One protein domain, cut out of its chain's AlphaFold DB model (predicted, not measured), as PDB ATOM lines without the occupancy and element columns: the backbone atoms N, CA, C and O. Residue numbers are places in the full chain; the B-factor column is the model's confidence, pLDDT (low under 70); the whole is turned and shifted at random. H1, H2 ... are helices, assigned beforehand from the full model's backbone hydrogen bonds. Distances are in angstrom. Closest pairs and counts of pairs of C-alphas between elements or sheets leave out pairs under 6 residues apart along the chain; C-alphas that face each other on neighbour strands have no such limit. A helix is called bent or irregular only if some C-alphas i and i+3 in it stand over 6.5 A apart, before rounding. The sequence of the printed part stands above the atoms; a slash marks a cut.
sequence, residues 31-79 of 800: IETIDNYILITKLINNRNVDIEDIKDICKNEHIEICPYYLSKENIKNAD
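What this domain is: This is residues 31 to 79 of the 800 residues of the protein "Helicase ATP-binding domain-containing protein" of Plasmodium falciparum (isolate NF54) (UniProt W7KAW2). Three short helices make a small cluster, their centres forming a triangle: H1 and H2 lie side by side and run opposite ways with few contacts between them, and H3 packs on both, leading slantwise from H2 near its Pro 67 to the last residues of H1 near its Asn 74. The ends, Ile 31 and Asp 79, lie at opposite ends of the long axis, and the tail of residues 31 to 35 before H1 makes much of that length. The printed part has 49 residues with three named helices, H1, H2 and H3 in that order, and no named strand; the class is all helix. It is compact, with a radius of gyration of the C-alphas of 10.5 A, and the C-alphas span 39 by 17 by 15 A.

How they stand to each other: H1, residues 36 to 45, and H2, residues 51 to 60, are close but not clearly touching, with 1 pair of C-alphas within 8 A. That closest pair is Leu 43 and Ile 54, whose C-alphas are 7.5 A apart. The two helices run opposite ways at a shallow tilt of 16 degrees, with centres 12.5 A apart. H3, residues 67 to 77, touches H2, and their closest C-alphas are those of Lys 55 and Pro 67, 5.2 A apart. H2 and H3 run opposite ways at a steep tilt of 53 degrees. H3 also touches H1, with the C-alphas of Ile 44 and Asn 74 the closest at 4.7 A. H1 and H3 run the same way at a steep tilt of 45 degrees, with centres 11.0 A apart. In H1 and H2 every O i to N i+4 pair is within hydrogen-bond range, and in H3 4 of 7 are.

Where its parts are: H1 begins at C-alpha 36, at (-7.750, -9.686, -0.838), and measures 14.1 A from first to last C-alpha, from Asn 36 to Asn 45. H2, from Ile 51 to Asn 60, also measures 14.1 A, and its C-alpha 51 is at (-14.456, 6.517, -2.092). H3, from Pro 67 to Asn 77, measures 16.1 A and ends with C-alpha 77 at (-25.812, -0.939, -3.681). H3 is irregular, but only just: C-alphas 73 and 76 are 6.8 A apart, and its line is a rough one.

The domain as a whole: The two C-alphas farthest apart, those of Ile 31 and Asp 79, are 38.6 A apart. The printed part has no cut. The link from H1 to H2, 5 residues, is tight, and the link from H2 to H3, 6 residues, is short. The mean pLDDT of the printed part is 75.3, and it is under 70 at residues 31 to 36, of which 36 belongs to H1, and at residues 47 to 48.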
ATOM      1  N   ILE A  31      -0.627 -19.798   5.558       35.50
ATOM      2  CA  ILE A  31      -0.292 -18.437   6.021       35.50
ATOM      3  C   ILE A  31      -1.612 -17.663   6.183       35.50
ATOM      4  O   ILE A  31      -2.489 -17.793   5.334       35.50
ATOM      5  N   GLU A  32      -1.745 -16.796   7.201       42.53
ATOM      6  CA  GLU A  32      -2.814 -15.774   7.264       42.53
ATOM      7  C   GLU A  32      -2.640 -14.713   6.154       42.53
ATOM      8  O   GLU A  32      -2.348 -13.537   6.398       42.53
ATOM      9  N   THR A  33      -2.810 -15.105   4.894       45.97
ATOM     10  CA  THR A  33      -3.087 -14.155   3.824       45.97
ATOM     11  C   THR A  33      -4.476 -13.590   4.068       45.97
ATOM     12  O   THR A  33      -5.468 -14.293   3.874       45.97
ATOM     13  N   ILE A  34      -4.558 -12.317   4.478       51.91
ATOM     14  CA  ILE A  34      -5.809 -11.556   4.398       51.91
ATOM     15  C   ILE A  34      -6.249 -11.641   2.945       51.91
ATOM     16  O   ILE A  34      -5.597 -11.099   2.050       51.91
ATOM     17  N   ASP A  35      -7.313 -12.399   2.725       60.25
ATOM     18  CA  ASP A  35      -7.701 -12.794   1.392       60.25
ATOM     19  C   ASP A  35      -8.265 -11.562   0.683       60.25
ATOM     20  O   ASP A  35      -9.401 -11.138   0.928       60.25
ATOM     21  N   ASN A  36      -7.423 -10.929  -0.143       66.12
ATOM     22  CA  ASN A  36      -7.750  -9.686  -0.838       66.12
ATOM     23  C   ASN A  36      -9.087  -9.833  -1.566       66.12
ATOM     24  O   ASN A  36      -9.888  -8.904  -1.545       66.12
ATOM     25  N   TYR A  37      -9.368 -11.016  -2.122       71.06
ATOM     26  CA  TYR A  37     -10.645 -11.345  -2.742       71.06
ATOM     27  C   TYR A  37     -11.829 -11.209  -1.771       71.06
ATOM     28  O   TYR A  37     -12.775 -10.486  -2.069       71.06
ATOM     29  N   ILE A  38     -11.766 -11.815  -0.580       73.06
ATOM     30  CA  ILE A  38     -12.824 -11.717   0.443       73.06
ATOM     31  C   ILE A  38     -13.001 -10.267   0.913       73.06
ATOM     32  O   ILE A  38     -14.133  -9.816   1.106       73.06
ATOM     33  N   LEU A  39     -11.908  -9.518   1.089       70.19
ATOM     34  CA  LEU A  39     -11.960  -8.110   1.493       70.19
ATOM     35  C   LEU A  39     -12.586  -7.232   0.392       70.19
ATOM     36  O   LEU A  39     -13.465  -6.420   0.678       70.19
ATOM     37  N   ILE A  40     -12.215  -7.464  -0.871       74.69
ATOM     38  CA  ILE A  40     -12.814  -6.863  -2.071       74.69
ATOM     39  C   ILE A  40     -14.313  -7.177  -2.144       74.69
ATOM     40  O   ILE A  40     -15.112  -6.259  -2.303       74.69
ATOM     41  N   THR A  41     -14.731  -8.436  -1.977       74.94
ATOM     42  CA  THR A  41     -16.152  -8.822  -2.000       74.94
ATOM     43  C   THR A  41     -16.937  -8.165  -0.864       74.94
ATOM     44  O   THR A  41     -18.048  -7.692  -1.094       74.94
ATOM     45  N   LYS A  42     -16.365  -8.064   0.344       75.81
ATOM     46  CA  LYS A  42     -16.975  -7.324   1.464       75.81
ATOM     47  C   LYS A  42     -17.134  -5.836   1.133       75.81
ATOM     48  O   LYS A  42     -18.215  -5.295   1.321       75.81
ATOM     49  N   LEU A  43     -16.110  -5.187   0.576       74.12
ATOM     50  CA  LEU A  43     -16.170  -3.773   0.173       74.12
ATOM     51  C   LEU A  43     -17.162  -3.513  -0.975       74.12
ATOM     52  O   LEU A  43     -17.847  -2.498  -0.955       74.12
ATOM     53  N   ILE A  44     -17.274  -4.431  -1.941       75.31
ATOM     54  CA  ILE A  44     -18.237  -4.351  -3.055       75.31
ATOM     55  C   ILE A  44     -19.682  -4.586  -2.591       75.31
ATOM     56  O   ILE A  44     -20.598  -4.100  -3.244       75.31
ATOM     57  N   ASN A  45     -19.897  -5.311  -1.488       75.75
ATOM     58  CA  ASN A  45     -21.231  -5.618  -0.953       75.75
ATOM     59  C   ASN A  45     -21.656  -4.709   0.218       75.75
ATOM     60  O   ASN A  45     -22.816  -4.741   0.630       75.75
ATOM     61  N   ASN A  46     -20.746  -3.896   0.761       77.44
ATOM     62  CA  ASN A  46     -21.048  -2.958   1.839       77.44
ATOM     63  C   ASN A  46     -21.711  -1.683   1.294       77.44
ATOM     64  O   ASN A  46     -21.115  -0.922   0.527       77.44
ATOM     65  N   ARG A  47     -22.929  -1.406   1.773       62.62
ATOM     66  CA  ARG A  47     -23.579  -0.094   1.632       62.62
ATOM     67  C   ARG A  47     -22.796   0.978   2.403       62.62
ATOM     68  O   ARG A  47     -22.182   0.681   3.424       62.62
ATOM     69  N   ASN A  48     -22.899   2.226   1.949       66.44
ATOM     70  CA  ASN A  48     -22.427   3.431   2.646       66.44
ATOM     71  C   ASN A  48     -20.911   3.472   2.952       66.44
ATOM     72  O   ASN A  48     -20.518   3.953   4.011       66.44
ATOM     73  N   VAL A  49     -20.068   2.989   2.033       71.31
ATOM     74  CA  VAL A  49     -18.603   3.172   2.091       71.31
ATOM     75  C   VAL A  49     -18.207   4.265   1.096       71.31
ATOM     76  O   VAL A  49     -18.483   4.115  -0.096       71.31
ATOM     77  N   ASP A  50     -17.580   5.352   1.555       75.44
ATOM     78  CA  ASP A  50     -17.154   6.441   0.666       75.44
ATOM     79  C   ASP A  50     -15.917   6.038  -0.168       75.44
ATOM     80  O   ASP A  50     -15.172   5.115   0.171       75.44
ATOM     81  N   ILE A  51     -15.653   6.738  -1.272       80.62
ATOM     82  CA  ILE A  51     -14.456   6.517  -2.092       80.62
ATOM     83  C   ILE A  51     -13.166   6.829  -1.319       80.62
ATOM     84  O   ILE A  51     -12.141   6.193  -1.569       80.62
ATOM     85  N   GLU A  52     -13.216   7.759  -0.360       83.12
ATOM     86  CA  GLU A  52     -12.105   8.051   0.551       83.12
ATOM     87  C   GLU A  52     -11.906   6.937   1.596       83.12
ATOM     88  O   GLU A  52     -10.765   6.524   1.812       83.12
ATOM     89  N   ASP A  53     -12.983   6.351   2.137       82.88
ATOM     90  CA  ASP A  53     -12.901   5.158   2.996       82.88
ATOM     91  C   ASP A  53     -12.302   3.969   2.230       82.88
ATOM     92  O   ASP A  53     -11.343   3.348   2.687       82.88
ATOM     93  N   ILE A  54     -12.805   3.679   1.020       82.12
ATOM     94  CA  ILE A  54     -12.264   2.624   0.145       82.12
ATOM     95  C   ILE A  54     -10.772   2.862  -0.122       82.12
ATOM     96  O   ILE A  54      -9.974   1.928  -0.093       82.12
ATOM     97  N   LYS A  55     -10.380   4.109  -0.380       85.12
ATOM     98  CA  LYS A  55      -9.000   4.512  -0.667       85.12
ATOM     99  C   LYS A  55      -8.072   4.315   0.525       85.12
ATOM    100  O   LYS A  55      -6.971   3.796   0.328       85.12
ATOM    101  N   ASP A  56      -8.487   4.680   1.735       84.31
ATOM    102  CA  ASP A  56      -7.675   4.435   2.927       84.31
ATOM    103  C   ASP A  56      -7.690   2.953   3.348       84.31
ATOM    104  O   ASP A  56      -6.652   2.461   3.789       84.31
ATOM    105  N   ILE A  57      -8.767   2.192   3.110       81.69
ATOM    106  CA  ILE A  57      -8.780   0.729   3.299       81.69
ATOM    107  C   ILE A  57      -7.833   0.039   2.301       81.69
ATOM    108  O   ILE A  57      -6.944  -0.691   2.733       81.69
ATOM    109  N   CYS A  58      -7.911   0.333   0.994       82.69
ATOM    110  CA  CYS A  58      -6.962  -0.193  -0.003       82.69
ATOM    111  C   CYS A  58      -5.499   0.106   0.366       82.69
ATOM    112  O   CYS A  58      -4.604  -0.703   0.132       82.69
ATOM    113  N   LYS A  59      -5.242   1.277   0.952       84.06
ATOM    114  CA  LYS A  59      -3.906   1.753   1.319       84.06
ATOM    115  C   LYS A  59      -3.379   1.138   2.620       84.06
ATOM    116  O   LYS A  59      -2.185   0.840   2.687       84.06
ATOM    117  N   ASN A  60      -4.235   0.939   3.623       82.81
ATOM    118  CA  ASN A  60      -3.873   0.308   4.896       82.81
ATOM    119  C   ASN A  60      -3.734  -1.216   4.756       82.81
ATOM    120  O   ASN A  60      -2.719  -1.752   5.187       82.81
ATOM    121  N   GLU A  61      -4.669  -1.874   4.062       79.00
ATOM    122  CA  GLU A  61      -4.685  -3.334   3.856       79.00
ATOM    123  C   GLU A  61      -3.900  -3.784   2.610       79.00
ATOM    124  O   GLU A  61      -3.878  -4.960   2.260       79.00
ATOM    125  N   HIS A  62      -3.228  -2.842   1.940       76.44
ATOM    126  CA  HIS A  62      -2.351  -3.071   0.782       76.44
ATOM    127  C   HIS A  62      -3.029  -3.793  -0.403       76.44
ATOM    128  O   HIS A  62      -2.394  -4.562  -1.128       76.44
ATOM    129  N   ILE A  63      -4.309  -3.495  -0.644       79.62
ATOM    130  CA  ILE A  63      -5.064  -3.996  -1.796       79.62
ATOM    131  C   ILE A  63      -4.515  -3.337  -3.073       79.62
ATOM    132  O   ILE A  63      -4.660  -2.129  -3.266       79.62
ATOM    133  N   GLU A  64      -3.947  -4.118  -3.995       80.31
ATOM    134  CA  GLU A  64      -3.398  -3.616  -5.273       80.31
ATOM    135  C   GLU A  64      -4.486  -3.246  -6.319       80.31
ATOM    136  O   GLU A  64      -4.240  -3.252  -7.525       80.31
ATOM    137  N   ILE A  65      -5.698  -2.879  -5.874       81.62
ATOM    138  CA  ILE A  65      -6.801  -2.400  -6.723       81.62
ATOM    139  C   ILE A  65      -7.024  -0.901  -6.528       81.62
ATOM    140  O   ILE A  65      -7.184  -0.397  -5.417       81.62
ATOM    141  N   CYS A  66      -7.101  -0.182  -7.650       81.25
ATOM    142  CA  CYS A  66      -7.415   1.241  -7.684       81.25
ATOM    143  C   CYS A  66      -8.832   1.519  -7.118       81.25
ATOM    144  O   CYS A  66      -9.806   1.032  -7.699       81.25
ATOM    145  N   PRO A  67      -8.976   2.351  -6.063       82.81
ATOM    146  CA  PRO A  67     -10.252   2.647  -5.392       82.81
ATOM    147  C   PRO A  67     -11.411   3.027  -6.321       82.81
ATOM    148  O   PRO A  67     -12.533   2.572  -6.123       82.81
ATOM    149  N   TYR A  68     -11.129   3.794  -7.381       82.69
ATOM    150  CA  TYR A  68     -12.110   4.205  -8.393       82.69
ATOM    151  C   TYR A  68     -12.764   3.028  -9.136       82.69
ATOM    152  O   TYR A  68     -13.931   3.102  -9.511       82.69
ATOM    153  N   TYR A  69     -12.038   1.928  -9.353       81.19
ATOM    154  CA  TYR A  69     -12.620   0.732  -9.966       81.19
ATOM    155  C   TYR A  69     -13.423  -0.095  -8.956       81.19
ATOM    156  O   TYR A  69     -14.357  -0.774  -9.367       81.19
ATOM    157  N   LEU A  70     -13.113  -0.013  -7.658       80.69
ATOM    158  CA  LEU A  70     -13.856  -0.722  -6.615       80.69
ATOM    159  C   LEU A  70     -15.189  -0.028  -6.290       80.69
ATOM    160  O   LEU A  70     -16.232  -0.681  -6.286       80.69
ATOM    161  N   SER A  71     -15.186   1.299  -6.108       80.69
ATOM    162  CA  SER A  71     -16.415   2.081  -5.889       80.69
ATOM    163  C   SER A  71     -17.397   1.950  -7.059       80.69
ATOM    164  O   SER A  71     -18.607   1.878  -6.861       80.69
ATOM    165  N   LYS A  72     -16.869   1.811  -8.279       80.44
ATOM    166  CA  LYS A  72     -17.624   1.536  -9.504       80.44
ATOM    167  C   LYS A  72     -18.351   0.183  -9.511       80.44
ATOM    168  O   LYS A  72     -19.416   0.084 -10.111       80.44
ATOM    169  N   GLU A  73     -17.831  -0.855  -8.852       81.44
ATOM    170  CA  GLU A  73     -18.585  -2.108  -8.679       81.44
ATOM    171  C   GLU A  73     -19.670  -1.973  -7.593       81.44
ATOM    172  O   GLU A  73     -20.747  -2.558  -7.736       81.44
ATOM    173  N   ASN A  74     -19.423  -1.153  -6.561       80.50
ATOM    174  CA  ASN A  74     -20.362  -0.878  -5.463       80.50
ATOM    175  C   ASN A  74     -21.588  -0.028  -5.894       80.50
ATOM    176  O   ASN A  74     -22.559   0.083  -5.150       80.50
ATOM    177  N   ILE A  75     -21.614   0.508  -7.126       81.88
ATOM    178  CA  ILE A  75     -22.768   1.237  -7.705       81.88
ATOM    179  C   ILE A  75     -24.089   0.451  -7.566       81.88
ATOM    180  O   ILE A  75     -25.150   1.049  -7.413       81.88
ATOM    181  N   LYS A  76     -24.035  -0.888  -7.564       79.88
ATOM    182  CA  LYS A  76     -25.207  -1.772  -7.401       79.88
ATOM    183  C   LYS A  76     -25.932  -1.635  -6.056       79.88
ATOM    184  O   LYS A  76     -27.077  -2.064  -5.962       79.88
ATOM    185  N   ASN A  77     -25.276  -1.080  -5.036       81.75
ATOM    186  CA  ASN A  77     -25.812  -0.939  -3.681       81.75
ATOM    187  C   ASN A  77     -26.278   0.488  -3.354       81.75
ATOM    188  O   ASN A  77     -26.694   0.740  -2.224       81.75
ATOM    189  N   ALA A  78     -26.180   1.419  -4.308       82.94
ATOM    190  CA  ALA A  78     -26.589   2.807  -4.132       82.94
ATOM    191  C   ALA A  78     -28.069   2.995  -4.495       82.94
ATOM    192  O   ALA A  78     -28.471   2.732  -5.628       82.94
ATOM    193  N   ASP A  79     -28.867   3.507  -3.555       86.56
ATOM    194  CA  ASP A  79     -30.287   3.804  -3.792       86.56
ATOM    195  C   ASP A  79     -30.482   5.054  -4.694       86.56
ATOM    196  O   ASP A  79     -31.524   5.211  -5.330       86.56
TER     197      ASP A  79